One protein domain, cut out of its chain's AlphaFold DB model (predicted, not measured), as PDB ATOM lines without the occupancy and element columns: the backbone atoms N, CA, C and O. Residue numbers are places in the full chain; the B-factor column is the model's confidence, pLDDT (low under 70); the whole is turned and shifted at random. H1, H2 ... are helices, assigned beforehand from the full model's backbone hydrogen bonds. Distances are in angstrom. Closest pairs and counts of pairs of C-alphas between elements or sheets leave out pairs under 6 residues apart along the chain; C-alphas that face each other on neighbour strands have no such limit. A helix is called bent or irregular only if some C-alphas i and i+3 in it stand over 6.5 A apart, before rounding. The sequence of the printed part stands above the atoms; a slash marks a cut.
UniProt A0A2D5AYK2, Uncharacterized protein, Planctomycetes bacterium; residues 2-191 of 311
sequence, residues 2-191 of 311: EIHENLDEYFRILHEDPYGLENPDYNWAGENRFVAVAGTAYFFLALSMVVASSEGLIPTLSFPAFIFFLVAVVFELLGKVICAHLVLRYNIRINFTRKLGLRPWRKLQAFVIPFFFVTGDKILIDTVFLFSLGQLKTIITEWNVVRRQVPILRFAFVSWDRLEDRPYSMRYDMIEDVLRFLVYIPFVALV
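This is residues 2 to 191 of the 311 residues of an uncharacterized protein of Planctomycetes bacterium (UniProt A0A2D5AYK2). Look for an elongated up-and-down bundle, each helix running against the one before it, with H5 as its core and H2, H3, H4b and H8 round it. Short H6 and H7 follow the end of H5, H7 crossing H3, while H1 sits loosely at one far end, near Leu 88 of H3. The 190 printed residues have eight named helices, H1 to H8 along the chain, and no named strand: all helix. The whole is compact, with a radius of gyration of the C-alphas of 17.8 A, and spans 56 by 31 by 28 A.

Begin with the longest helix, H3, residues 63 to 90. H4, residues 94 to 117, was assigned as one helix by its hydrogen bonds but is bent, with C-alphas 101 and 104 6.9 A apart; its arms are H4a, residues 94 to 101, and H4b, residues 104 to 117. H3 and H4a form a hairpin, the closest C-alphas being those of Cys 83 and Thr 97, 5.9 A. Residues 64 to 76 of H3 touch H4b at a shallow tilt of 15 degrees, closest at the C-alphas of Ala 65 and Phe 117, 5.9 A. The hub is H5, residues 122 to 142, in a hairpin with H4b; the closest C-alphas, of Ala 110 and Phe 131, are 5.1 A apart. H2, residues 28 to 54, touches H5, running opposite ways, closest at the C-alphas of Tyr 42 and Ser 132, 5.3 A. H8, residues 169 to 190, touches H5, closest at the C-alphas of Leu 124 and Ala 189, 6.0 A; H8 is only just irregular, C-alphas 183 and 186 being 6.6 A apart. H7, residues 151 to 157, touches H3 about perpendicular, at 89 degrees, closest at the C-alphas of Val 81 and Ala 156, 4.4 A. H6, residues 144 to 149, touches H7 only at the corner, closest at the C-alphas of Arg 147 and Arg 154, 4.6 A. H1, residues 7 to 16, is close to but not clearly touching H3, with the C-alphas of His 15 and Leu 88 7.6 A apart. Every O i to N i+4 pair is within hydrogen-bond range in H1, H3, H4a, H5 and H7, against 22 of 23 in H2, 5 of 10 in H4b, 1 of 2 in H6 and 16 of 18 in H8.

Find C-alpha 63 at (-40.346, 3.946, 29.641); from there H3 runs 40.1 A. H2 measures 38.0 A, H8 32.7 A and H5 29.6 A. H1 begins at C-alpha 7, (-36.658, -39.741, 15.574), and H8 ends at C-alpha 190, (-62.916, -2.560, 24.586).

The printed part has no cut. The links H1 to H2 and H7 to H8 are long. Residues 2 to 5, 108 and 110 have pLDDT under 70.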
ATOM      1  N   GLU A   2     -44.613 -37.197   8.576       50.38
ATOM      2  CA  GLU A   2     -43.661 -38.330   8.582       50.38
ATOM      3  C   GLU A   2     -42.325 -38.030   9.297       50.38
ATOM      4  O   GLU A   2     -41.841 -38.858  10.064       50.38
ATOM      5  N   ILE A   3     -41.781 -36.811   9.163       58.50
ATOM      6  CA  ILE A   3     -40.487 -36.423   9.769       58.50
ATOM      7  C   ILE A   3     -40.508 -36.496  11.311       58.50
ATOM      8  O   ILE A   3     -39.478 -36.723  11.935       58.50
ATOM      9  N   HIS A   4     -41.671 -36.329  11.954       63.94
ATOM     10  CA  HIS A   4     -41.781 -36.346  13.424       63.94
ATOM     11  C   HIS A   4     -41.995 -37.749  14.011       63.94
ATOM     12  O   HIS A   4     -41.946 -37.915  15.238       63.94
ATOM     13  N   GLU A   5     -42.254 -38.746  13.159       68.12
ATOM     14  CA  GLU A   5     -42.483 -40.136  13.567       68.12
ATOM     15  C   GLU A   5     -41.169 -40.914  13.677       68.12
ATOM     16  O   GLU A   5     -40.997 -41.685  14.624       68.12
ATOM     17  N   ASN A   6     -40.212 -40.644  12.785       81.75
ATOM     18  CA  ASN A   6     -38.879 -41.235  12.823       81.75
ATOM     19  C   ASN A   6     -37.867 -40.290  13.492       81.75
ATOM     20  O   ASN A   6     -37.336 -39.367  12.879       81.75
ATOM     21  N   LEU A   7     -37.594 -40.537  14.775       82.38
ATOM     22  CA  LEU A   7     -36.658 -39.741  15.574       82.38
ATOM     23  C   LEU A   7     -35.237 -39.721  15.010       82.38
ATOM     24  O   LEU A   7     -34.585 -38.678  15.044       82.38
ATOM     25  N   ASP A   8     -34.765 -40.858  14.509       84.12
ATOM     26  CA  ASP A   8     -33.400 -40.978  14.009       84.12
ATOM     27  C   ASP A   8     -33.238 -40.168  12.722       84.12
ATOM     28  O   ASP A   8     -32.254 -39.450  12.549       84.12
ATOM     29  N   GLU A   9     -34.248 -40.200  11.853       85.50
ATOM     30  CA  GLU A   9     -34.288 -39.379  10.645       85.50
ATOM     31  C   GLU A   9     -34.437 -37.885  10.953       85.50
ATOM     32  O   GLU A   9     -33.723 -37.076  10.364       85.50
ATOM     33  N   TYR A  10     -35.285 -37.519  11.920       86.50
ATOM     34  CA  TYR A  10     -35.432 -36.141  12.395       86.50
ATOM     35  C   TYR A  10     -34.086 -35.546  12.820       86.50
ATOM     36  O   TYR A  10     -33.697 -34.471  12.357       86.50
ATOM     37  N   PHE A  11     -33.353 -36.249  13.694       89.00
ATOM     38  CA  PHE A  11     -32.064 -35.761  14.181       89.00
ATOM     39  C   PHE A  11     -30.974 -35.850  13.121       89.00
ATOM     40  O   PHE A  11     -30.116 -34.973  13.090       89.00
ATOM     41  N   ARG A  12     -31.019 -36.832  12.215       88.69
ATOM     42  CA  ARG A  12     -30.106 -36.880  11.067       88.69
ATOM     43  C   ARG A  12     -30.257 -35.634  10.193       88.69
ATOM     44  O   ARG A  12     -29.267 -34.950   9.969       88.69
ATOM     45  N   ILE A  13     -31.481 -35.301   9.777       86.44
ATOM     46  CA  ILE A  13     -31.767 -34.103   8.965       86.44
ATOM     47  C   ILE A  13     -31.342 -32.833   9.711       86.44
ATOM     48  O   ILE A  13     -30.735 -31.937   9.123       86.44
ATOM     49  N   LEU A  14     -31.631 -32.758  11.014       88.62
ATOM     50  CA  LEU A  14     -31.213 -31.628  11.838       88.62
ATOM     51  C   LEU A  14     -29.687 -31.494  11.900       88.62
ATOM     52  O   LEU A  14     -29.188 -30.385  11.811       88.62
ATOM     53  N   HIS A  15     -28.936 -32.581  12.064       90.44
ATOM     54  CA  HIS A  15     -27.472 -32.519  12.154       90.44
ATOM     55  C   HIS A  15     -26.790 -32.315  10.796       90.44
ATOM     56  O   HIS A  15     -25.681 -31.787  10.766       90.44
ATOM     57  N   GLU A  16     -27.442 -32.692   9.693       89.75
ATOM     58  CA  GLU A  16     -26.963 -32.449   8.325       89.75
ATOM     59  C   GLU A  16     -27.031 -30.967   7.935       89.75
ATOM     60  O   GLU A  16     -26.081 -30.460   7.352       89.75
ATOM     61  N   ASP A  17     -28.104 -30.254   8.297       88.62
ATOM     62  CA  ASP A  17     -28.208 -28.797   8.131       88.62
ATOM     63  C   ASP A  17     -28.758 -28.158   9.420       88.62
ATOM     64  O   ASP A  17     -29.938 -27.792   9.493       88.62
ATOM     65  N   PRO A  18     -27.939 -27.995  10.475       87.00
ATOM     66  CA  PRO A  18     -28.417 -27.525  11.777       87.00
ATOM     67  C   PRO A  18     -29.002 -26.123  11.718       87.00
ATOM     68  O   PRO A  18     -29.891 -25.790  12.498       87.00
ATOM     69  N   TYR A  19     -28.562 -25.311  10.762       88.38
ATOM     70  CA  TYR A  19     -28.930 -23.904  10.681       88.38
ATOM     71  C   TYR A  19     -29.961 -23.589   9.593       88.38
ATOM     72  O   TYR A  19     -30.412 -22.438   9.512       88.38
ATOM     73  N   GLY A  20     -30.328 -24.584   8.782       81.81
ATOM     74  CA  GLY A  20     -31.274 -24.439   7.683       81.81
ATOM     75  C   GLY A  20     -30.758 -23.490   6.607       81.81
ATOM     76  O   GLY A  20     -31.534 -22.678   6.113       81.81
ATOM     77  N   LEU A  21     -29.451 -23.484   6.332       85.00
ATOM     78  CA  LEU A  21     -28.806 -22.543   5.402       85.00
ATOM     79  C   LEU A  21     -28.101 -23.229   4.231       85.00
ATOM     80  O   LEU A  21     -27.705 -22.529   3.295       85.00
ATOM     81  N   GLU A  22     -27.919 -24.545   4.296       83.94
ATOM     82  CA  GLU A  22     -27.060 -25.294   3.376       83.94
ATOM     83  C   GLU A  22     -27.846 -25.936   2.231       83.94
ATOM     84  O   GLU A  22     -27.278 -26.200   1.172       83.94
ATOM     85  N   ASN A  23     -29.160 -26.117   2.393       84.69
ATOM     86  CA  ASN A  23     -30.002 -26.680   1.344       84.69
ATOM     87  C   ASN A  23     -30.132 -25.722   0.128       84.69
ATOM     88  O   ASN A  23     -30.651 -24.606   0.275       84.69
ATOM     89  N   PRO A  24     -29.705 -26.144  -1.081       80.44
ATOM     90  CA  PRO A  24     -29.754 -25.322  -2.290       80.44
ATOM     91  C   PRO A  24     -31.173 -25.087  -2.830       80.44
ATOM     92  O   PRO A  24     -31.387 -24.105  -3.541       80.44
ATOM     93  N   ASP A  25     -32.147 -25.927  -2.471       83.56
ATOM     94  CA  ASP A  25     -33.544 -25.792  -2.903       83.56
ATOM     95  C   ASP A  25     -34.289 -24.677  -2.143       83.56
ATOM     96  O   ASP A  25     -35.403 -24.281  -2.504       83.56
ATOM     97  N   TYR A  26     -33.686 -24.130  -1.080       85.62
ATOM     98  CA  TYR A  26     -34.291 -23.065  -0.287       85.62
ATOM     99  C   TYR A  26     -34.338 -21.731  -1.039       85.62
ATOM    100  O   TYR A  26     -33.330 -21.066  -1.287       85.62
ATOM    101  N   ASN A  27     -35.560 -21.277  -1.321       86.00
ATOM    102  CA  ASN A  27     -35.813 -19.977  -1.928       86.00
ATOM    103  C   ASN A  27     -35.948 -18.864  -0.875       86.00
ATOM    104  O   ASN A  27     -37.024 -18.601  -0.338       86.00
ATOM    105  N   TRP A  28     -34.857 -18.137  -0.645       88.00
ATOM    106  CA  TRP A  28     -34.819 -17.006   0.290       88.00
ATOM    107  C   TRP A  28     -35.431 -15.709  -0.259       88.00
ATOM    108  O   TRP A  28     -35.660 -14.768   0.501       88.00
ATOM    109  N   ALA A  29     -35.721 -15.620  -1.563       88.12
ATOM    110  CA  ALA A  29     -36.236 -14.387  -2.162       88.12
ATOM    111  C   ALA A  29     -37.620 -14.018  -1.610       88.12
ATOM    112  O   ALA A  29     -37.905 -12.838  -1.396       88.12
ATOM    113  N   GLY A  30     -38.466 -15.020  -1.345       87.38
ATOM    114  CA  GLY A  30     -39.771 -14.814  -0.720       87.38
ATOM    115  C   GLY A  30     -39.657 -14.260   0.702       87.38
ATOM    116  O   GLY A  30     -40.361 -13.312   1.047       87.38
ATOM    117  N   GLU A  31     -38.735 -14.801   1.501       88.06
ATOM    118  CA  GLU A  31     -38.489 -14.332   2.869       88.06
ATOM    119  C   GLU A  31     -37.891 -12.918   2.874       88.06
ATOM    120  O   GLU A  31     -38.362 -12.051   3.604       88.06
ATOM    121  N   ASN A  32     -36.929 -12.637   1.994       92.06
ATOM    122  CA  ASN A  32     -36.310 -11.314   1.887       92.06
ATOM    123  C   ASN A  32     -37.318 -10.234   1.468       92.06
ATOM    124  O   ASN A  32     -37.311  -9.137   2.023       92.06
ATOM    125  N   ARG A  33     -38.224 -10.541   0.528       92.19
ATOM    126  CA  ARG A  33     -39.327  -9.635   0.164       92.19
ATOM    127  C   ARG A  33     -40.278  -9.411   1.336       92.19
ATOM    128  O   ARG A  33     -40.690  -8.279   1.569       92.19
ATOM    129  N   PHE A  34     -40.607 -10.471   2.074       91.75
ATOM    130  CA  PHE A  34     -41.450 -10.368   3.262       91.75
ATOM    131  C   PHE A  34     -40.815  -9.462   4.322       91.75
ATOM    132  O   PHE A  34     -41.473  -8.538   4.786       91.75
ATOM    133  N   VAL A  35     -39.530  -9.652   4.634       93.88
ATOM    134  CA  VAL A  35     -38.779  -8.798   5.568       93.88
ATOM    135  C   VAL A  35     -38.733  -7.349   5.088       93.88
ATOM    136  O   VAL A  35     -38.967  -6.444   5.883       93.88
ATOM    137  N   ALA A  36     -38.496  -7.111   3.796       93.69
ATOM    138  CA  ALA A  36     -38.469  -5.760   3.244       93.69
ATOM    139  C   ALA A  36     -39.817  -5.040   3.407       93.69
ATOM    140  O   ALA A  36     -39.838  -3.867   3.764       93.69
ATOM    141  N   VAL A  37     -40.942  -5.725   3.191       94.50
ATOM    142  CA  VAL A  37     -42.278  -5.127   3.335       94.50
ATOM    143  C   VAL A  37     -42.679  -5.011   4.808       94.50
ATOM    144  O   VAL A  37     -42.959  -3.914   5.288       94.50
ATOM    145  N   ALA A  38     -42.687  -6.129   5.535       93.69
ATOM    146  CA  ALA A  38     -43.152  -6.192   6.917       93.69
ATOM    147  C   ALA A  38     -42.226  -5.421   7.864       93.69
ATOM    148  O   ALA A  38     -42.700  -4.642   8.686       93.69
ATOM    149  N   GLY A  39     -40.908  -5.574   7.719       94.25
ATOM    150  CA  GLY A  39     -39.925  -4.849   8.526       94.25
ATOM    151  C   GLY A  39     -40.029  -3.340   8.343       94.25
ATOM    152  O   GLY A  39     -40.046  -2.607   9.327       94.25
ATOM    153  N   THR A  40     -40.200  -2.874   7.103       95.00
ATOM    154  CA  THR A  40     -40.427  -1.449   6.820       95.00
ATOM    155  C   THR A  40     -41.728  -0.955   7.452       95.00
ATOM    156  O   THR A  40     -41.737   0.096   8.091       95.00
ATOM    157  N   ALA A  41     -42.816  -1.724   7.341       95.56
ATOM    158  CA  ALA A  41     -44.097  -1.373   7.951       95.56
ATOM    159  C   ALA A  41     -44.000  -1.253   9.483       95.56
ATOM    160  O   ALA A  41     -44.422  -0.239  10.039       95.56
ATOM    161  N   TYR A  42     -43.397  -2.232  10.168       96.12
ATOM    162  CA  TYR A  42     -43.224  -2.179  11.624       96.12
ATOM    163  C   TYR A  42     -42.260  -1.081  12.070       96.12
ATOM    164  O   TYR A  42     -42.482  -0.471  13.114       96.12
ATOM    165  N   PHE A  43     -41.217  -0.799  11.284       96.44
ATOM    166  CA  PHE A  43     -40.283   0.287  11.568       96.44
ATOM    167  C   PHE A  43     -40.988   1.641  11.528       96.44
ATOM    168  O   PHE A  43     -40.904   2.401  12.490       96.44
ATOM    169  N   PHE A  44     -41.735   1.921  10.456       97.12
ATOM    170  CA  PHE A  44     -42.489   3.169  10.359       97.12
ATOM    171  C   PHE A  44     -43.610   3.250  11.396       97.12
ATOM    172  O   PHE A  44     -43.834   4.326  11.945       97.12
ATOM    173  N   LEU A  45     -44.269   2.136  11.726       95.69
ATOM    174  CA  LEU A  45     -45.255   2.102  12.806       95.69
ATOM    175  C   LEU A  45     -44.617   2.475  14.152       95.69
ATOM    176  O   LEU A  45     -45.050   3.433  14.781       95.69
ATOM    177  N   ALA A  46     -43.536   1.809  14.561       95.50
ATOM    178  CA  ALA A  46     -42.848   2.124  15.813       95.50
ATOM    179  C   ALA A  46     -42.311   3.569  15.837       95.50
ATOM    180  O   ALA A  46     -42.493   4.277  16.826       95.50
ATOM    181  N   LEU A  47     -41.696   4.032  14.741       96.06
ATOM    182  CA  LEU A  47     -41.168   5.393  14.630       96.06
ATOM    183  C   LEU A  47     -42.280   6.447  14.707       96.06
ATOM    184  O   LEU A  47     -42.154   7.417  15.450       96.06
ATOM    185  N   SER A  48     -43.377   6.250  13.972       95.88
ATOM    186  CA  SER A  48     -44.526   7.163  13.997       95.88
ATOM    187  C   SER A  48     -45.169   7.239  15.376       95.88
ATOM    188  O   SER A  48     -45.555   8.327  15.783       95.88
ATOM    189  N   MET A  49     -45.215   6.138  16.133       95.19
ATOM    190  CA  MET A  49     -45.692   6.153  17.516       95.19
ATOM    191  C   MET A  49     -44.760   6.946  18.435       95.19
ATOM    192  O   MET A  49     -45.240   7.727  19.249       95.19
ATOM    193  N   VAL A  50     -43.439   6.806  18.288       95.06
ATOM    194  CA  VAL A  50     -42.471   7.605  19.060       95.06
ATOM    195  C   VAL A  50     -42.645   9.097  18.772       95.06
ATOM    196  O   VAL A  50     -42.752   9.884  19.710       95.06
ATOM    197  N   VAL A  51     -42.739   9.477  17.494       95.94
ATOM    198  CA  VAL A  51     -42.948  10.874  17.079       95.94
ATOM    199  C   VAL A  51     -44.311  11.394  17.542       95.94
ATOM    200  O   VAL A  51     -44.410  12.469  18.122       95.94
ATOM    201  N   ALA A  52     -45.381  10.622  17.360       94.94
ATOM    202  CA  ALA A  52     -46.710  11.003  17.825       94.94
ATOM    203  C   ALA A  52     -46.752  11.176  19.352       94.94
ATOM    204  O   ALA A  52     -47.467  12.040  19.853       94.94
ATOM    205  N   SER A  53     -45.980  10.378  20.095       93.50
ATOM    206  CA  SER A  53     -45.875  10.493  21.548       93.50
ATOM    207  C   SER A  53     -45.089  11.740  21.966       93.50
ATOM    208  O   SER A  53     -45.490  12.413  22.913       93.50
ATOM    209  N   SER A  54     -44.018  12.102  21.244       93.06
ATOM    210  CA  SER A  54     -43.245  13.323  21.527       93.06
ATOM    211  C   SER A  54     -44.019  14.605  21.219       93.06
ATOM    212  O   SER A  54     -43.880  15.583  21.947       93.06
ATOM    213  N   GLU A  55     -44.861  14.583  20.186       94.56
ATOM    214  CA  GLU A  55     -45.747  15.696  19.814       94.56
ATOM    215  C   GLU A  55     -47.042  15.741  20.653       94.56
ATOM    216  O   GLU A  55     -47.875  16.627  20.472       94.56
ATOM    217  N   GLY A  56     -47.250  14.781  21.563       91.31
ATOM    218  CA  GLY A  56     -48.445  14.706  22.409       91.31
ATOM    219  C   GLY A  56     -49.736  14.313  21.676       91.31
ATOM    220  O   GLY A  56     -50.822  14.495  22.222       91.31
ATOM    221  N   LEU A  57     -49.639  13.765  20.458       91.88
ATOM    222  CA  LEU A  57     -50.779  13.266  19.674       91.88
ATOM    223  C   LEU A  57     -51.342  11.953  20.229       91.88
ATOM    224  O   LEU A  57     -52.530  11.672  20.085       91.88
ATOM    225  N   ILE A  58     -50.483  11.141  20.847       92.31
ATOM    226  CA  ILE A  58     -50.862   9.926  21.571       92.31
ATOM    227  C   ILE A  58     -50.340  10.000  23.009       92.31
ATOM    228  O   ILE A  58     -49.414  10.767  23.289       92.31
ATOM    229  N   PRO A  59     -50.884   9.188  23.931       90.88
ATOM    230  CA  PRO A  59     -50.345   9.104  25.276       90.88
ATOM    231  C   PRO A  59     -48.839   8.798  25.304       90.88
ATOM    232  O   PRO A  59     -48.289   8.122  24.434       90.88
ATOM    233  N   THR A  60     -48.169   9.293  26.343       90.50
ATOM    234  CA  THR A  60     -46.738   9.059  26.574       90.50
ATOM    235  C   THR A  60     -46.440   7.563  26.700       90.50
ATOM    236  O   THR A  60     -46.994   6.926  27.605       90.50
ATOM    237  N   LEU A  61     -45.543   7.040  25.861       90.94
ATOM    238  CA  LEU A  61     -45.103   5.643  25.918       90.94
ATOM    239  C   LEU A  61     -44.423   5.328  27.262       90.94
ATOM    240  O   LEU A  61     -43.625   6.126  27.766       90.94
ATOM    241  N   SER A  62     -44.710   4.165  27.854       90.00
ATOM    242  CA  SER A  62     -44.119   3.778  29.142       90.00
ATOM    243  C   SER A  62     -42.648   3.391  29.010       90.00
ATOM    244  O   SER A  62     -42.289   2.318  28.515       90.00
ATOM    245  N   PHE A  63     -41.772   4.244  29.541       89.19
ATOM    246  CA  PHE A  63     -40.346   3.946  29.641       89.19
ATOM    247  C   PHE A  63     -40.049   2.685  30.482       89.19
ATOM    248  O   PHE A  63     -39.267   1.851  30.019       89.19
ATOM    249  N   PRO A  64     -40.692   2.450  31.651       90.25
ATOM    250  CA  PRO A  64     -40.542   1.188  32.379       90.25
ATOM    251  C   PRO A  64     -40.903  -0.051  31.549       90.25
ATOM    252  O   PRO A  64     -40.163  -1.035  31.575       90.25
ATOM    253  N   ALA A  65     -41.998   0.003  30.779       89.31
ATOM    254  CA  ALA A  65     -42.416  -1.112  29.931       89.31
ATOM    255  C   ALA A  65     -41.380  -1.400  28.831       89.31
ATOM    256  O   ALA A  65     -41.041  -2.558  28.586       89.31
ATOM    257  N   PHE A  66     -40.812  -0.353  28.226       90.81
ATOM    258  CA  PHE A  66     -39.742  -0.481  27.238       90.81
ATOM    259  C   PHE A  66     -38.457  -1.090  27.824       90.81
ATOM    260  O   PHE A  66     -37.878  -1.998  27.227       90.81
ATOM    261  N   ILE A  67     -38.021  -0.652  29.009       90.44
ATOM    262  CA  ILE A  67     -36.841  -1.233  29.671       90.44
ATOM    263  C   ILE A  67     -37.070  -2.711  29.996       90.44
ATOM    264  O   ILE A  67     -36.204  -3.542  29.718       90.44
ATOM    265  N   PHE A  68     -38.241  -3.061  30.534       90.19
ATOM    266  CA  PHE A  68     -38.562  -4.455  30.826       90.19
ATOM    267  C   PHE A  68     -38.626  -5.299  29.546       90.19
ATOM    268  O   PHE A  68     -38.157  -6.436  29.539       90.19
ATOM    269  N   PHE A  69     -39.130  -4.734  28.445       90.94
ATOM    270  CA  PHE A  69     -39.089  -5.373  27.134       90.94
ATOM    271  C   PHE A  69     -37.647  -5.681  26.707       90.94
ATOM    272  O   PHE A  69     -37.357  -6.825  26.370       90.94
ATOM    273  N   LEU A  70     -36.718  -4.721  26.795       91.25
ATOM    274  CA  LEU A  70     -35.305  -4.955  26.459       91.25
ATOM    275  C   LEU A  70     -34.673  -6.057  27.316       91.25
ATOM    276  O   LEU A  70     -33.994  -6.941  26.793       91.25
ATOM    277  N   VAL A  71     -34.926  -6.038  28.627       90.25
ATOM    278  CA  VAL A  71     -34.461  -7.087  29.545       90.25
ATOM    279  C   VAL A  71     -35.020  -8.445  29.123       90.25
ATOM    280  O   VAL A  71     -34.277  -9.421  29.011       90.25
ATOM    281  N   ALA A  72     -36.314  -8.512  28.818       89.25
ATOM    282  CA  ALA A  72     -36.956  -9.742  28.394       89.25
ATOM    283  C   ALA A  72     -36.424 -10.260  27.046       89.25
ATOM    284  O   ALA A  72     -36.246 -11.469  26.907       89.25
ATOM    285  N   VAL A  73     -36.073  -9.382  26.099       90.19
ATOM    286  CA  VAL A  73     -35.391  -9.762  24.846       90.19
ATOM    287  C   VAL A  73     -34.049 -10.443  25.129       90.19
ATOM    288  O   VAL A  73     -33.745 -11.470  24.521       90.19
ATOM    289  N   VAL A  74     -33.260  -9.918  26.072       90.69
ATOM    290  CA  VAL A  74     -31.979 -10.530  26.467       90.69
ATOM    291  C   VAL A  74     -32.203 -11.913  27.076       90.69
ATOM    292  O   VAL A  74     -31.556 -12.874  26.662       90.69
ATOM    293  N   PHE A  75     -33.155 -12.043  28.005       90.25
ATOM    294  CA  PHE A  75     -33.509 -13.338  28.595       90.25
ATOM    295  C   PHE A  75     -34.013 -14.342  27.554       90.25
ATOM    296  O   PHE A  75     -33.656 -15.516  27.623       90.25
ATOM    297  N   GLU A  76     -34.788 -13.896  26.562       90.62
ATOM    298  CA  GLU A  76     -35.245 -14.759  25.471       90.62
ATOM    299  C   GLU A  76     -34.069 -15.293  24.662       90.62
ATOM    300  O   GLU A  76     -34.013 -16.484  24.364       90.62
ATOM    301  N   LEU A  77     -33.122 -14.419  24.308       91.44
ATOM    302  CA  LEU A  77     -31.965 -14.806  23.514       91.44
ATOM    303  C   LEU A  77     -31.066 -15.782  24.282       91.44
ATOM    304  O   LEU A  77     -30.631 -16.784  23.718       91.44
ATOM    305  N   LEU A  78     -30.842 -15.534  25.576       92.25
ATOM    306  CA  LEU A  78     -30.125 -16.463  26.453       92.25
ATOM    307  C   LEU A  78     -30.847 -17.812  26.546       92.25
ATOM    308  O   LEU A  78     -30.218 -18.858  26.387       92.25
ATOM    309  N   GLY A  79     -32.170 -17.794  26.724       92.19
ATOM    310  CA  GLY A  79     -33.005 -18.991  26.706       92.19
ATOM    311  C   GLY A  79     -32.862 -19.767  25.398       92.19
ATOM    312  O   GLY A  79     -32.626 -20.974  25.428       92.19
ATOM    313  N   LYS A  80     -32.918 -19.083  24.246       93.12
ATOM    314  CA  LYS A  80     -32.731 -19.683  22.915       93.12
ATOM    315  C   LYS A  80     -31.362 -20.350  22.781       93.12
ATOM    316  O   LYS A  80     -31.279 -21.467  22.282       93.12
ATOM    317  N   VAL A  81     -30.292 -19.717  23.266       94.19
ATOM    318  CA  VAL A  81     -28.939 -20.300  23.258       94.19
ATOM    319  C   VAL A  81     -28.873 -21.568  24.117       94.19
ATOM    320  O   VAL A  81     -28.352 -22.588  23.666       94.19
ATOM    321  N   ILE A  82     -29.434 -21.546  25.330       93.12
ATOM    322  CA  ILE A  82     -29.462 -22.723  26.213       93.12
ATOM    323  C   ILE A  82     -30.276 -23.851  25.569       93.12
ATOM    324  O   ILE A  82     -29.812 -24.989  25.485       93.12
ATOM    325  N   CYS A  83     -31.469 -23.545  25.062       93.19
ATOM    326  CA  CYS A  83     -32.312 -24.517  24.379       93.19
ATOM    327  C   CYS A  83     -31.641 -25.081  23.121       93.19
ATOM    328  O   CYS A  83     -31.740 -26.279  22.883       93.19
ATOM    329  N   ALA A  84     -30.917 -24.269  22.348       93.25
ATOM    330  CA  ALA A  84     -30.194 -24.731  21.164       93.25
ATOM    331  C   ALA A  84     -29.082 -25.717  21.540       93.25
ATOM    332  O   ALA A  84     -28.906 -26.740  20.879       93.25
ATOM    333  N   HIS A  85     -28.385 -25.461  22.652       93.44
ATOM    334  CA  HIS A  85     -27.423 -26.410  23.203       93.44
ATOM    335  C   HIS A  85     -28.082 -27.741  23.579       93.44
ATOM    336  O   HIS A  85     -27.545 -28.804  23.270       93.44
ATOM    337  N   LEU A  86     -29.257 -27.694  24.212       91.81
ATOM    338  CA  LEU A  86     -30.008 -28.895  24.574       91.81
ATOM    339  C   LEU A  86     -30.464 -29.693  23.347       91.81
ATOM    340  O   LEU A  86     -30.329 -30.915  23.328       91.81
ATOM    341  N   VAL A  87     -30.955 -29.008  22.314       91.44
ATOM    342  CA  VAL A  87     -31.383 -29.626  21.054       91.44
ATOM    343  C   VAL A  87     -30.216 -30.350  20.385       91.44
ATOM    344  O   VAL A  87     -30.314 -31.544  20.120       91.44
ATOM    345  N   LEU A  88     -29.092 -29.659  20.169       91.00
ATOM    346  CA  LEU A  88     -27.964 -30.205  19.411       91.00
ATOM    347  C   LEU A  88     -27.160 -31.252  20.192       91.00
ATOM    348  O   LEU A  88     -26.640 -32.189  19.600       91.00
ATOM    349  N   ARG A  89     -27.027 -31.112  21.518       91.56
ATOM    350  CA  ARG A  89     -26.183 -32.018  22.314       91.56
ATOM    351  C   ARG A  89     -26.935 -33.210  22.893       91.56
ATOM    352  O   ARG A  89     -26.349 -34.280  23.027       91.56
ATOM    353  N   TYR A  90     -28.197 -33.020  23.270       89.31
ATOM    354  CA  TYR A  90     -28.994 -34.040  23.956       89.31
ATOM    355  C   TYR A  90     -30.140 -34.576  23.097       89.31
ATOM    356  O   TYR A  90     -30.960 -35.335  23.608       89.31
ATOM    357  N   ASN A  91     -30.205 -34.196  21.814       88.31
ATOM    358  CA  ASN A  91     -31.262 -34.602  20.889       88.31
ATOM    359  C   ASN A  91     -32.658 -34.379  21.501       88.31
ATOM    360  O   ASN A  91     -33.532 -35.248  21.491       88.31
ATOM    361  N   ILE A  92     -32.864 -33.195  22.087       87.50
ATOM    362  CA  ILE A  92     -34.200 -32.756  22.495       87.50
ATOM    363  C   ILE A  92     -34.912 -32.217  21.256       87.50
ATOM    364  O   ILE A  92     -34.357 -31.413  20.513       87.50
ATOM    365  N   ARG A  93     -36.156 -32.646  21.027       85.75
ATOM    366  CA  ARG A  93     -36.961 -32.166  19.894       85.75
ATOM    367  C   ARG A  93     -37.201 -30.658  20.004       85.75
ATOM    368  O   ARG A  93     -37.618 -30.176  21.061       85.75
ATOM    369  N   ILE A  94     -37.067 -29.944  18.887       86.31
ATOM    370  CA  ILE A  94     -37.252 -28.485  18.825       86.31
ATOM    371  C   ILE A  94     -38.662 -28.085  19.275       86.31
ATOM    372  O   ILE A  94     -38.849 -27.079  19.958       86.31
ATOM    373  N   ASN A  95     -39.667 -28.912  18.983       82.94
ATOM    374  CA  ASN A  95     -41.052 -28.632  19.362       82.94
ATOM    375  C   ASN A  95     -41.216 -28.505  20.885       82.94
ATOM    376  O   ASN A  95     -41.985 -27.659  21.340       82.94
ATOM    377  N   PHE A  96     -40.446 -29.268  21.673       82.69
ATOM    378  CA  PHE A  96     -40.467 -29.187  23.134       82.69
ATOM    379  C   PHE A  96     -39.818 -27.892  23.622       82.69
ATOM    380  O   PHE A  96     -40.423 -27.170  24.412       82.69
ATOM    381  N   THR A  97     -38.616 -27.560  23.138       86.25
ATOM    382  CA  THR A  97     -37.916 -26.337  23.567       86.25
ATOM    383  C   THR A  97     -38.672 -25.079  23.161       86.25
ATOM    384  O   THR A  97     -38.843 -24.168  23.971       86.25
ATOM    385  N   ARG A  98     -39.194 -25.055  21.934       85.81
ATOM    386  CA  ARG A  98     -39.951 -23.931  21.392       85.81
ATOM    387  C   ARG A  98     -41.257 -23.713  22.149       85.81
ATOM    388  O   ARG A  98     -41.489 -22.601  22.613       85.81
ATOM    389  N   LYS A  99     -42.098 -24.747  22.300       81.62
ATOM    390  CA  LYS A  99     -43.424 -24.597  22.922       81.62
ATOM    391  C   LYS A  99     -43.383 -24.452  24.443       81.62
ATOM    392  O   LYS A  99     -44.151 -23.658  24.965       81.62
ATOM    393  N   LEU A 100     -42.503 -25.172  25.142       78.00
ATOM    394  CA  LEU A 100     -42.459 -25.139  26.611       78.00
ATOM    395  C   LEU A 100     -41.519 -24.068  27.157       78.00
ATOM    396  O   LEU A 100     -41.839 -23.421  28.148       78.00
ATOM    397  N   GLY A 101     -40.347 -23.902  26.543       77.25
ATOM    398  CA  GLY A 101     -39.302 -23.033  27.081       77.25
ATOM    399  C   GLY A 101     -39.405 -21.591  26.598       77.25
ATOM    400  O   GLY A 101     -39.276 -20.657  27.383       77.25
ATOM    401  N   LEU A 102     -39.621 -21.400  25.296       84.44
ATOM    402  CA  LEU A 102     -39.349 -20.112  24.651       84.44
ATOM    403  C   LEU A 102     -40.621 -19.332  24.292       84.44
ATOM    404  O   LEU A 102     -40.661 -18.110  24.438       84.44
ATOM    405  N   ARG A 103     -41.671 -20.025  23.835       82.44
ATOM    406  CA  ARG A 103     -42.935 -19.415  23.404       82.44
ATOM    407  C   ARG A 103     -43.634 -18.637  24.532       82.44
ATOM    408  O   ARG A 103     -43.942 -17.470  24.284       82.44
ATOM    409  N   PRO A 104     -43.775 -19.167  25.766       78.69
ATOM    410  CA  PRO A 104     -44.369 -18.406  26.866       78.69
ATOM    411  C   PRO A 104     -43.615 -17.102  27.151       78.69
ATOM    412  O   PRO A 104     -44.229 -16.060  27.364       78.69
ATOM    413  N   TRP A 105     -42.279 -17.130  27.083       77.19
ATOM    414  CA  TRP A 105     -41.444 -15.964  27.364       77.19
ATOM    415  C   TRP A 105     -41.577 -14.864  26.307       77.19
ATOM    416  O   TRP A 105     -41.748 -13.691  26.644       77.19
ATOM    417  N   ARG A 106     -41.563 -15.231  25.020       78.75
ATOM    418  CA  ARG A 106     -41.769 -14.280  23.917       78.75
ATOM    419  C   ARG A 106     -43.140 -13.601  23.994       78.75
ATOM    420  O   ARG A 106     -43.279 -12.435  23.640       78.75
ATOM    421  N   LYS A 107     -44.160 -14.320  24.457       73.75
ATOM    422  CA  LYS A 107     -45.549 -13.838  24.498       73.75
ATOM    423  C   LYS A 107     -45.848 -12.999  25.736       73.75
ATOM    424  O   LYS A 107     -46.574 -12.010  25.630       73.75
ATOM    425  N   LEU A 108     -45.184 -13.301  26.856       69.44
ATOM    426  CA  LEU A 108     -45.161 -12.453  28.051       69.44
ATOM    427  C   LEU A 108     -44.723 -11.013  27.711       69.44
ATOM    428  O   LEU A 108     -45.264 -10.053  28.253       69.44
ATOM    429  N   GLN A 109     -43.790 -10.846  26.766       75.88
ATOM    430  CA  GLN A 109     -43.248  -9.535  26.394       75.88
ATOM    431  C   GLN A 109     -44.291  -8.583  25.797       75.88
ATOM    432  O   GLN A 109     -44.381  -7.431  26.208       75.88
ATOM    433  N   ALA A 110     -45.070  -9.045  24.818       69.19
ATOM    434  CA  ALA A 110     -45.936  -8.157  24.044       69.19
ATOM    435  C   ALA A 110     -47.239  -7.802  24.773       69.19
ATOM    436  O   ALA A 110     -47.726  -6.685  24.632       69.19
ATOM    437  N   PHE A 111     -47.798  -8.735  25.549       70.31
ATOM    438  CA  PHE A 111     -49.127  -8.568  26.144       70.31
ATOM    439  C   PHE A 111     -49.099  -8.355  27.653       70.31
ATOM    440  O   PHE A 111     -49.873  -7.562  28.174       70.31
ATOM    441  N   VAL A 112     -48.199  -9.029  28.369       75.00
ATOM    442  CA  VAL A 112     -48.225  -9.026  29.835       75.00
ATOM    443  C   VAL A 112     -47.488  -7.814  30.404       75.00
ATOM    444  O   VAL A 112     -47.967  -7.220  31.367       75.00
ATOM    445  N   ILE A 113     -46.384  -7.375  29.784       81.69
ATOM    446  CA  ILE A 113     -45.648  -6.177  30.228       81.69
ATOM    447  C   ILE A 113     -46.568  -4.936  30.288       81.69
ATOM    448  O   ILE A 113     -46.655  -4.339  31.367       81.69
ATOM    449  N   PRO A 114     -47.307  -4.548  29.224       78.81
ATOM    450  CA  PRO A 114     -48.212  -3.395  29.291       78.81
ATOM    451  C   PRO A 114     -49.225  -3.493  30.434       78.81
ATOM    452  O   PRO A 114     -49.512  -2.506  31.107       78.81
ATOM    453  N   PHE A 115     -49.733  -4.692  30.723       78.62
ATOM    454  CA  PHE A 115     -50.715  -4.883  31.783       78.62
ATOM    455  C   PHE A 115     -50.184  -4.602  33.192       78.62
ATOM    456  O   PHE A 115     -50.982  -4.200  34.038       78.62
ATOM    457  N   PHE A 116     -48.885  -4.759  33.449       80.50
ATOM    458  CA  PHE A 116     -48.297  -4.477  34.764       80.50
ATOM    459  C   PHE A 116     -47.822  -3.033  34.927       80.50
ATOM    460  O   PHE A 116     -47.893  -2.490  36.027       80.50
ATOM    461  N   PHE A 117     -47.351  -2.403  33.849       81.19
ATOM    462  CA  PHE A 117     -46.712  -1.084  33.922       81.19
ATOM    463  C   PHE A 117     -47.608   0.071  33.467       81.19
ATOM    464  O   PHE A 117     -47.210   1.230  33.590       81.19
ATOM    465  N   VAL A 118     -48.789  -0.226  32.915       79.38
ATOM    466  CA  VAL A 118     -49.607   0.751  32.194       79.38
ATOM    467  C   VAL A 118     -51.089   0.635  32.575       79.38
ATOM    468  O   VAL A 118     -51.615  -0.451  32.858       79.38
ATOM    469  N   THR A 119     -51.779   1.779  32.601       77.25
ATOM    470  CA  THR A 119     -53.195   1.910  32.979       77.25
ATOM    471  C   THR A 119     -53.991   2.708  31.942       77.25
ATOM    472  O   THR A 119     -53.451   3.601  31.286       77.25
ATOM    473  N   GLY A 120     -55.279   2.376  31.796       78.25
ATOM    474  CA  GLY A 120     -56.203   3.023  30.856       78.25
ATOM    475  C   GLY A 120     -55.791   2.880  29.386       78.25
ATOM    476  O   GLY A 120     -55.133   1.911  29.005       78.25
ATOM    477  N   ASP A 121     -56.119   3.887  28.576       72.69
ATOM    478  CA  ASP A 121     -55.891   3.910  27.117       72.69
ATOM    479  C   ASP A 121     -54.421   3.737  26.710       72.69
ATOM    480  O   ASP A 121     -54.106   3.301  25.599       72.69
ATOM    481  N   LYS A 122     -53.493   4.021  27.632       82.56
ATOM    482  CA  LYS A 122     -52.058   3.804  27.431       82.56
ATOM    483  C   LYS A 122     -51.719   2.330  27.204       82.56
ATOM    484  O   LYS A 122     -50.747   2.041  26.517       82.56
ATOM    485  N   ILE A 123     -52.509   1.397  27.746       84.94
ATOM    486  CA  ILE A 123     -52.259  -0.046  27.615       84.94
ATOM    487  C   ILE A 123     -52.297  -0.456  26.149       84.94
ATOM    488  O   ILE A 123     -51.390  -1.146  25.694       84.94
ATOM    489  N   LEU A 124     -53.318  -0.026  25.403       87.81
ATOM    490  CA  LEU A 124     -53.461  -0.374  23.992       87.81
ATOM    491  C   LEU A 124     -52.275   0.155  23.180       87.81
ATOM    492  O   LEU A 124     -51.655  -0.594  22.426       87.81
ATOM    493  N   ILE A 125     -51.944   1.431  23.378       90.44
ATOM    494  CA  ILE A 125     -50.845   2.104  22.683       90.44
ATOM    495  C   ILE A 125     -49.511   1.414  22.984       90.44
ATOM    496  O   ILE A 125     -48.801   1.029  22.056       90.44
ATOM    497  N   ASP A 126     -49.201   1.157  24.253       90.25
ATOM    498  CA  ASP A 126     -47.954   0.490  24.628       90.25
ATOM    499  C   ASP A 126     -47.913  -0.964  24.140       90.25
ATOM    500  O   ASP A 126     -46.859  -1.438  23.719       90.25
ATOM    501  N   THR A 127     -49.049  -1.664  24.108       89.81
ATOM    502  CA  THR A 127     -49.128  -3.026  23.552       89.81
ATOM    503  C   THR A 127     -48.809  -3.024  22.053       89.81
ATOM    504  O   THR A 127     -48.006  -3.837  21.600       89.81
ATOM    505  N   VAL A 128     -49.379  -2.099  21.271       92.00
ATOM    506  CA  VAL A 128     -49.089  -1.966  19.826       92.00
ATOM    507  C   VAL A 128     -47.632  -1.575  19.584       92.00
ATOM    508  O   VAL A 128     -46.985  -2.118  18.680       92.00
ATOM    509  N   PHE A 129     -47.089  -0.685  20.413       93.31
ATOM    510  CA  PHE A 129     -45.693  -0.275  20.331       93.31
ATOM    511  C   PHE A 129     -44.743  -1.447  20.610       93.31
ATOM    512  O   PHE A 129     -43.895  -1.769  19.773       93.31
ATOM    513  N   LEU A 130     -44.918  -2.144  21.738       92.50
ATOM    514  CA  LEU A 130     -44.090  -3.295  22.105       92.50
ATOM    515  C   LEU A 130     -44.267  -4.472  21.142       92.50
ATOM    516  O   LEU A 130     -43.291  -5.158  20.844       92.50
ATOM    517  N   PHE A 131     -45.469  -4.689  20.603       92.25
ATOM    518  CA  PHE A 131     -45.689  -5.678  19.548       92.25
ATOM    519  C   PHE A 131     -44.861  -5.349  18.301       92.25
ATOM    520  O   PHE A 131     -44.160  -6.220  17.785       92.25
ATOM    521  N   SER A 132     -44.872  -4.089  17.855       94.00
ATOM    522  CA  SER A 132     -44.099  -3.631  16.690       94.00
ATOM    523  C   SER A 132     -42.593  -3.809  16.904       94.00
ATOM    524  O   SER A 132     -41.900  -4.348  16.039       94.00
ATOM    525  N   LEU A 133     -42.090  -3.438  18.086       94.31
ATOM    526  CA  LEU A 133     -40.699  -3.692  18.471       94.31
ATOM    527  C   LEU A 133     -40.377  -5.189  18.543       94.31
ATOM    528  O   LEU A 133     -39.294  -5.601  18.131       94.31
ATOM    529  N   GLY A 134     -41.312  -6.012  19.020       92.75
ATOM    530  CA  GLY A 134     -41.198  -7.467  19.043       92.75
ATOM    531  C   GLY A 134     -41.014  -8.060  17.647       92.75
ATOM    532  O   GLY A 134     -40.100  -8.856  17.447       92.75
ATOM    533  N   GLN A 135     -41.814  -7.619  16.672       94.06
ATOM    534  CA  GLN A 135     -41.698  -8.060  15.276       94.06
ATOM    535  C   GLN A 135     -40.368  -7.623  14.645       94.06
ATOM    536  O   GLN A 135     -39.702  -8.424  13.987       94.06
ATOM    537  N   LEU A 136     -39.928  -6.385  14.897       95.00
ATOM    538  CA  LEU A 136     -38.614  -5.905  14.455       95.00
ATOM    539  C   LEU A 136     -37.472  -6.706  15.085       95.00
ATOM    540  O   LEU A 136     -36.542  -7.102  14.383       95.00
ATOM    541  N   LYS A 137     -37.555  -6.996  16.388       94.12
ATOM    542  CA  LYS A 137     -36.594  -7.856  17.083       94.12
ATOM    543  C   LYS A 137     -36.536  -9.235  16.435       94.12
ATOM    544  O   LYS A 137     -35.439  -9.717  16.173       94.12
ATOM    545  N   THR A 138     -37.684  -9.852  16.148       93.06
ATOM    546  CA  THR A 138     -37.745 -11.161  15.484       93.06
ATOM    547  C   THR A 138     -37.009 -11.109  14.149       93.06
ATOM    548  O   THR A 138     -36.092 -11.900  13.953       93.06
ATOM    549  N   ILE A 139     -37.294 -10.115  13.300       94.50
ATOM    550  CA  ILE A 139     -36.585  -9.919  12.025       94.50
ATOM    551  C   ILE A 139     -35.072  -9.799  12.245       94.50
ATOM    552  O   ILE A 139     -34.302 -10.510  11.610       94.50
ATOM    553  N   ILE A 140     -34.626  -8.942  13.166       93.50
ATOM    554  CA  ILE A 140     -33.193  -8.738  13.424       93.50
ATOM    555  C   ILE A 140     -32.524 -10.041  13.884       93.50
ATOM    556  O   ILE A 140     -31.413 -10.345  13.457       93.50
ATOM    557  N   THR A 141     -33.181 -10.820  14.743       92.25
ATOM    558  CA  THR A 141     -32.583 -12.034  15.320       92.25
ATOM    559  C   THR A 141     -32.694 -13.276  14.434       92.25
ATOM    560  O   THR A 141     -31.841 -14.157  14.526       92.25
ATOM    561  N   GLU A 142     -33.715 -13.365  13.578       92.19
ATOM    562  CA  GLU A 142     -34.089 -14.596  12.866       92.19
ATOM    563  C   GLU A 142     -33.933 -14.493  11.340       92.19
ATOM    564  O   GLU A 142     -33.926 -15.516  10.651       92.19
ATOM    565  N   TRP A 143     -33.723 -13.296  10.785       93.25
ATOM    566  CA  TRP A 143     -33.540 -13.135   9.343       93.25
ATOM    567  C   TRP A 143     -32.274 -13.833   8.837       93.25
ATOM    568  O   TRP A 143     -31.183 -13.685   9.395       93.25
ATOM    569  N   ASN A 144     -32.411 -14.583   7.738       91.00
ATOM    570  CA  ASN A 144     -31.335 -15.388   7.159       91.00
ATOM    571  C   ASN A 144     -30.051 -14.587   6.879       91.00
ATOM    572  O   ASN A 144     -28.958 -15.089   7.142       91.00
ATOM    573  N   VAL A 145     -30.160 -13.337   6.413       91.81
ATOM    574  CA  VAL A 145     -28.993 -12.496   6.095       91.81
ATOM    575  C   VAL A 145     -28.205 -12.166   7.360       91.81
ATOM    576  O   VAL A 145     -26.979 -12.260   7.358       91.81
ATOM    577  N   VAL A 146     -28.898 -11.854   8.459       93.12
ATOM    578  CA  VAL A 146     -28.258 -11.560   9.748       93.12
ATOM    579  C   VAL A 146     -27.682 -12.833  10.364       93.12
ATOM    580  O   VAL A 146     -26.529 -12.840  10.794       93.12
ATOM    581  N   ARG A 147     -28.427 -13.947  10.341       93.38
ATOM    582  CA  ARG A 147     -27.953 -15.242  10.863       93.38
ATOM    583  C   ARG A 147     -26.716 -15.760  10.124       93.38
ATOM    584  O   ARG A 147     -25.857 -16.381  10.739       93.38
ATOM    585  N   ARG A 148     -26.569 -15.482   8.827       92.31
ATOM    586  CA  ARG A 148     -25.346 -15.822   8.074       92.31
ATOM    587  C   ARG A 148     -24.115 -15.046   8.556       92.31
ATOM    588  O   ARG A 148     -23.008 -15.555   8.433       92.31
ATOM    589  N   GLN A 149     -24.306 -13.849   9.109       93.62
ATOM    590  CA  GLN A 149     -23.224 -12.970   9.564       93.62
ATOM    591  C   GLN A 149     -22.921 -13.115  11.059       93.62
ATOM    592  O   GLN A 149     -21.779 -12.930  11.469       93.62
ATOM    593  N   VAL A 150     -23.924 -13.450  11.877       94.88
ATOM    594  CA  VAL A 150     -23.818 -13.475  13.341       94.88
ATOM    595  C   VAL A 150     -23.999 -14.909  13.867       94.88
ATOM    596  O   VAL A 150     -25.134 -15.371  14.028       94.88
ATOM    597  N   PRO A 151     -22.903 -15.628  14.195       92.44
ATOM    598  CA  PRO A 151     -22.961 -17.047  14.556       92.44
ATOM    599  C   PRO A 151     -23.839 -17.357  15.771       92.44
ATOM    600  O   PRO A 151     -24.512 -18.386  15.788       92.44
ATOM    601  N   ILE A 152     -23.870 -16.469  16.771       93.94
ATOM    602  CA  ILE A 152     -24.679 -16.679  17.979       93.94
ATOM    603  C   ILE A 152     -26.183 -16.645  17.681       93.94
ATOM    604  O   ILE A 152     -26.926 -17.444  18.240       93.94
ATOM    605  N   LEU A 153     -26.629 -15.786  16.756       93.25
ATOM    606  CA  LEU A 153     -28.035 -15.706  16.348       93.25
ATOM    607  C   LEU A 153     -28.436 -16.930  15.527       93.25
ATOM    608  O   LEU A 153     -29.505 -17.500  15.732       93.25
ATOM    609  N   ARG A 154     -27.536 -17.392  14.655       93.19
ATOM    610  CA  ARG A 154     -27.711 -18.646  13.921       93.19
ATOM    611  C   ARG A 154     -27.851 -19.846  14.855       93.19
ATOM    612  O   ARG A 154     -28.735 -20.667  14.650       93.19
ATOM    613  N   PHE A 155     -27.002 -19.920  15.878       93.62
ATOM    614  CA  PHE A 155     -27.054 -20.972  16.890       93.62
ATOM    615  C   PHE A 155     -28.339 -20.901  17.722       93.62
ATOM    616  O   PHE A 155     -29.036 -21.899  17.858       93.62
ATOM    617  N   ALA A 156     -28.700 -19.716  18.220       93.06
ATOM    618  CA  ALA A 156     -29.919 -19.508  18.999       93.06
ATOM    619  C   ALA A 156     -31.186 -19.924  18.226       93.06
ATOM    620  O   ALA A 156     -32.097 -20.519  18.806       93.06
ATOM    621  N   PHE A 157     -31.227 -19.660  16.916       91.94
ATOM    622  CA  PHE A 157     -32.373 -19.968  16.059       91.94
ATOM    623  C   PHE A 157     -32.691 -21.467  15.963       91.94
ATOM    624  O   PHE A 157     -33.858 -21.818  15.837       91.94
ATOM    625  N   VAL A 158     -31.705 -22.357  16.125       91.69
ATOM    626  CA  VAL A 158     -31.913 -23.823  16.092       91.69
ATOM    627  C   VAL A 158     -32.980 -24.278  17.093       91.69
ATOM    628  O   VAL A 158     -33.752 -25.186  16.822       91.69
ATOM    629  N   SER A 159     -33.068 -23.614  18.247       89.88
ATOM    630  CA  SER A 159     -34.061 -23.928  19.284       89.88
ATOM    631  C   SER A 159     -35.508 -23.565  18.930       89.88
ATOM    632  O   SER A 159     -36.434 -23.945  19.656       89.88
ATOM    633  N   TRP A 160     -35.687 -22.803  17.850       88.19
ATOM    634  CA  TRP A 160     -36.950 -22.222  17.405       88.19
ATOM    635  C   TRP A 160     -37.347 -22.676  15.993       88.19
ATOM    636  O   TRP A 160     -38.528 -22.660  15.651       88.19
ATOM    637  N   ASP A 161     -36.376 -23.093  15.186       87.44
ATOM    638  CA  ASP A 161     -36.546 -23.422  13.778       87.44
ATOM    639  C   ASP A 161     -37.313 -24.733  13.561       87.44
ATOM    640  O   ASP A 161     -36.838 -25.823  13.879       87.44
ATOM    641  N   ARG A 162     -38.516 -24.638  12.996       82.00
ATOM    642  CA  ARG A 162     -39.296 -25.810  12.599       82.00
ATOM    643  C   ARG A 162     -38.727 -26.393  11.315       82.00
ATOM    644  O   ARG A 162     -38.775 -25.744  10.274       82.00
ATOM    645  N   LEU A 163     -38.241 -27.630  11.381       82.69
ATOM    646  CA  LEU A 163     -37.652 -28.320  10.230       82.69
ATOM    647  C   LEU A 163     -38.618 -28.388   9.041       82.69
ATOM    648  O   LEU A 163     -38.199 -28.211   7.901       82.69
ATOM    649  N   GLU A 164     -39.904 -28.601   9.314       78.50
ATOM    650  CA  GLU A 164     -40.970 -28.689   8.315       78.50
ATOM    651  C   GLU A 164     -41.307 -27.357   7.627       78.50
ATOM    652  O   GLU A 164     -41.797 -27.365   6.501       78.50
ATOM    653  N   ASP A 165     -41.034 -26.226   8.281       80.69
ATOM    654  CA  ASP A 165     -41.403 -24.893   7.796       80.69
ATOM    655  C   ASP A 165     -40.245 -24.207   7.049       80.69
ATOM    656  O   ASP A 165     -40.414 -23.112   6.499       80.69
ATOM    657  N   ARG A 166     -39.060 -24.833   7.004       84.00
ATOM    658  CA  ARG A 166     -37.880 -24.290   6.322       84.00
ATOM    659  C   ARG A 166     -38.144 -24.090   4.823       84.00
ATOM    660  O   ARG A 166     -38.704 -24.974   4.177       84.00
ATOM    661  N   PRO A 167     -37.706 -22.963   4.228       86.50
ATOM    662  CA  PRO A 167     -36.927 -21.858   4.810       86.50
ATOM    663  C   PRO A 167     -37.769 -20.728   5.439       86.50
ATOM    664  O   PRO A 167     -37.220 -19.703   5.823       86.50
ATOM    665  N   TYR A 168     -39.093 -20.864   5.519       85.94
ATOM    666  CA  TYR A 168     -40.021 -19.781   5.866       85.94
ATOM    667  C   TYR A 168     -40.465 -19.768   7.340       85.94
ATOM    668  O   TYR A 168     -41.438 -19.085   7.670       85.94
ATOM    669  N   SER A 169     -39.757 -20.466   8.235       86.19
ATOM    670  CA  SER A 169     -40.088 -20.592   9.665       86.19
ATOM    671  C   SER A 169     -40.390 -19.244  10.342       86.19
ATOM    672  O   SER A 169     -41.427 -19.097  10.986       86.19
ATOM    673  N   MET A 170     -39.541 -18.223  10.140       89.81
ATOM    674  CA  MET A 170     -39.746 -16.874  10.700       89.81
ATOM    675  C   MET A 170     -41.026 -16.223  10.155       89.81
ATOM    676  O   MET A 170     -41.789 -15.611  10.901       89.81
ATOM    677  N   ARG A 171     -41.278 -16.344   8.847       88.56
ATOM    678  CA  ARG A 171     -42.455 -15.748   8.204       88.56
ATOM    679  C   ARG A 171     -43.747 -16.327   8.776       88.56
ATOM    680  O   ARG A 171     -44.669 -15.563   9.057       88.56
ATOM    681  N   TYR A 172     -43.830 -17.648   8.920       84.69
ATOM    682  CA  TYR A 172     -45.019 -18.290   9.482       84.69
ATOM    683  C   TYR A 172     -45.257 -17.872  10.930       84.69
ATOM    684  O   TYR A 172     -46.382 -17.539  11.291       84.69
ATOM    685  N   ASP A 173     -44.191 -17.805  11.719       84.88
ATOM    686  CA  ASP A 173     -44.246 -17.377  13.112       84.88
ATOM    687  C   ASP A 173     -44.714 -15.915  13.257       84.88
ATOM    688  O   ASP A 173     -45.617 -15.622  14.040       84.88
ATOM    689  N   MET A 174     -44.209 -14.997  12.426       88.50
ATOM    690  CA  MET A 174     -44.686 -13.606  12.399       88.50
ATOM    691  C   MET A 174     -46.156 -13.490  11.965       88.50
ATOM    692  O   MET A 174     -46.903 -12.677  12.509       88.50
ATOM    693  N   ILE A 175     -46.608 -14.296  11.000       86.50
ATOM    694  CA  ILE A 175     -48.019 -14.304  10.581       86.50
ATOM    695  C   ILE A 175     -48.914 -14.836  11.709       86.50
ATOM    696  O   ILE A 175     -49.963 -14.249  11.975       86.50
ATOM    697  N   GLU A 176     -48.500 -15.906  12.397       82.56
ATOM    698  CA  GLU A 176     -49.205 -16.441  13.570       82.56
ATOM    699  C   GLU A 176     -49.323 -15.373  14.671       82.56
ATOM    700  O   GLU A 176     -50.401 -15.175  15.242       82.56
ATOM    701  N   ASP A 177     -48.239 -14.630  14.926       86.31
ATOM    702  CA  ASP A 177     -48.212 -13.511  15.869       86.31
ATOM    703  C   ASP A 177     -49.226 -12.424  15.499       86.31
ATOM    704  O   ASP A 177     -49.979 -11.980  16.368       86.31
ATOM    705  N   VAL A 178     -49.282 -12.022  14.226       88.31
ATOM    706  CA  VAL A 178     -50.217 -10.999  13.732       88.31
ATOM    707  C   VAL A 178     -51.662 -11.455  13.852       88.31
ATOM    708  O   VAL A 178     -52.486 -10.709  14.372       88.31
ATOM    709  N   LEU A 179     -51.988 -12.673  13.415       85.69
ATOM    710  CA  LEU A 179     -53.354 -13.199  13.504       85.69
ATOM    711  C   LEU A 179     -53.834 -13.248  14.955       85.69
ATOM    712  O   LEU A 179     -54.959 -12.854  15.258       85.69
ATOM    713  N   ARG A 180     -52.958 -13.674  15.867       83.81
ATOM    714  CA  ARG A 180     -53.239 -13.673  17.303       83.81
ATOM    715  C   ARG A 180     -53.429 -12.248  17.826       83.81
ATOM    716  O   ARG A 180     -54.391 -11.985  18.540       83.81
ATOM    717  N   PHE A 181     -52.549 -11.325  17.447       87.44
ATOM    718  CA  PHE A 181     -52.621  -9.923  17.854       87.44
ATOM    719  C   PHE A 181     -53.928  -9.255  17.406       87.44
ATOM    720  O   PHE A 181     -54.577  -8.590  18.209       87.44
ATOM    721  N   LEU A 182     -54.373  -9.520  16.174       89.12
ATOM    722  CA  LEU A 182     -55.649  -9.036  15.638       89.12
ATOM    723  C   LEU A 182     -56.864  -9.542  16.427       89.12
ATOM    724  O   LEU A 182     -57.852  -8.821  16.528       89.12
ATOM    725  N   VAL A 183     -56.794 -10.745  17.004       88.75
ATOM    726  CA  VAL A 183     -57.856 -11.262  17.878       88.75
ATOM    727  C   VAL A 183     -57.850 -10.570  19.238       88.75
ATOM    728  O   VAL A 183     -58.918 -10.237  19.737       88.75
ATOM    729  N   TYR A 184     -56.682 -10.343  19.848       87.69
ATOM    730  CA  TYR A 184     -56.608  -9.769  21.197       87.69
ATOM    731  C   TYR A 184     -56.792  -8.247  21.240       87.69
ATOM    732  O   TYR A 184     -57.346  -7.760  22.223       87.69
ATOM    733  N   ILE A 185     -56.372  -7.490  20.214       88.69
ATOM    734  CA  ILE A 185     -56.478  -6.016  20.203       88.69
ATOM    735  C   ILE A 185     -57.896  -5.522  20.519       88.69
ATOM    736  O   ILE A 185     -58.012  -4.674  21.403       88.69
ATOM    737  N   PRO A 186     -58.970  -6.008  19.861       89.81
ATOM    738  CA  PRO A 186     -60.320  -5.533  20.148       89.81
ATOM    739  C   PRO A 186     -60.695  -5.703  21.618       89.81
ATOM    740  O   PRO A 186     -61.275  -4.797  22.203       89.81
ATOM    741  N   PHE A 187     -60.308  -6.814  22.247       88.19
ATOM    742  CA  PHE A 187     -60.569  -7.022  23.671       88.19
ATOM    743  C   PHE A 187     -59.709  -6.113  24.550       88.19
ATOM    744  O   PHE A 187     -60.226  -5.557  25.508       88.19
ATOM    745  N   VAL A 188     -58.437  -5.889  24.212       85.94
ATOM    746  CA  VAL A 188     -57.585  -4.930  24.940       85.94
ATOM    747  C   VAL A 188     -58.122  -3.497  24.832       85.94
ATOM    748  O   VAL A 188     -57.984  -2.726  25.774       85.94
ATOM    749  N   ALA A 189     -58.733  -3.141  23.701       85.75
ATOM    750  CA  ALA A 189     -59.298  -1.816  23.466       85.75
ATOM    751  C   ALA A 189     -60.676  -1.616  24.120       85.75
ATOM    752  O   ALA A 189     -60.985  -0.512  24.554       85.75
ATOM    753  N   LEU A 190     -61.516  -2.656  24.152       84.50
ATOM    754  CA  LEU A 190     -62.916  -2.560  24.586       84.50
ATOM    755  C   LEU A 190     -63.149  -2.994  26.037       84.50
ATOM    756  O   LEU A 190     -64.201  -2.689  26.597       84.50
ATOM    757  N   VAL A 191     -62.223  -3.745  26.634       82.44
ATOM    758  CA  VAL A 191     -62.425  -4.388  27.936       82.44
ATOM    759  C   VAL A 191     -61.468  -3.812  28.972       82.44
ATOM    760  O   VAL A 191     -60.260  -4.025  28.908       82.44
TER     761      VAL A 191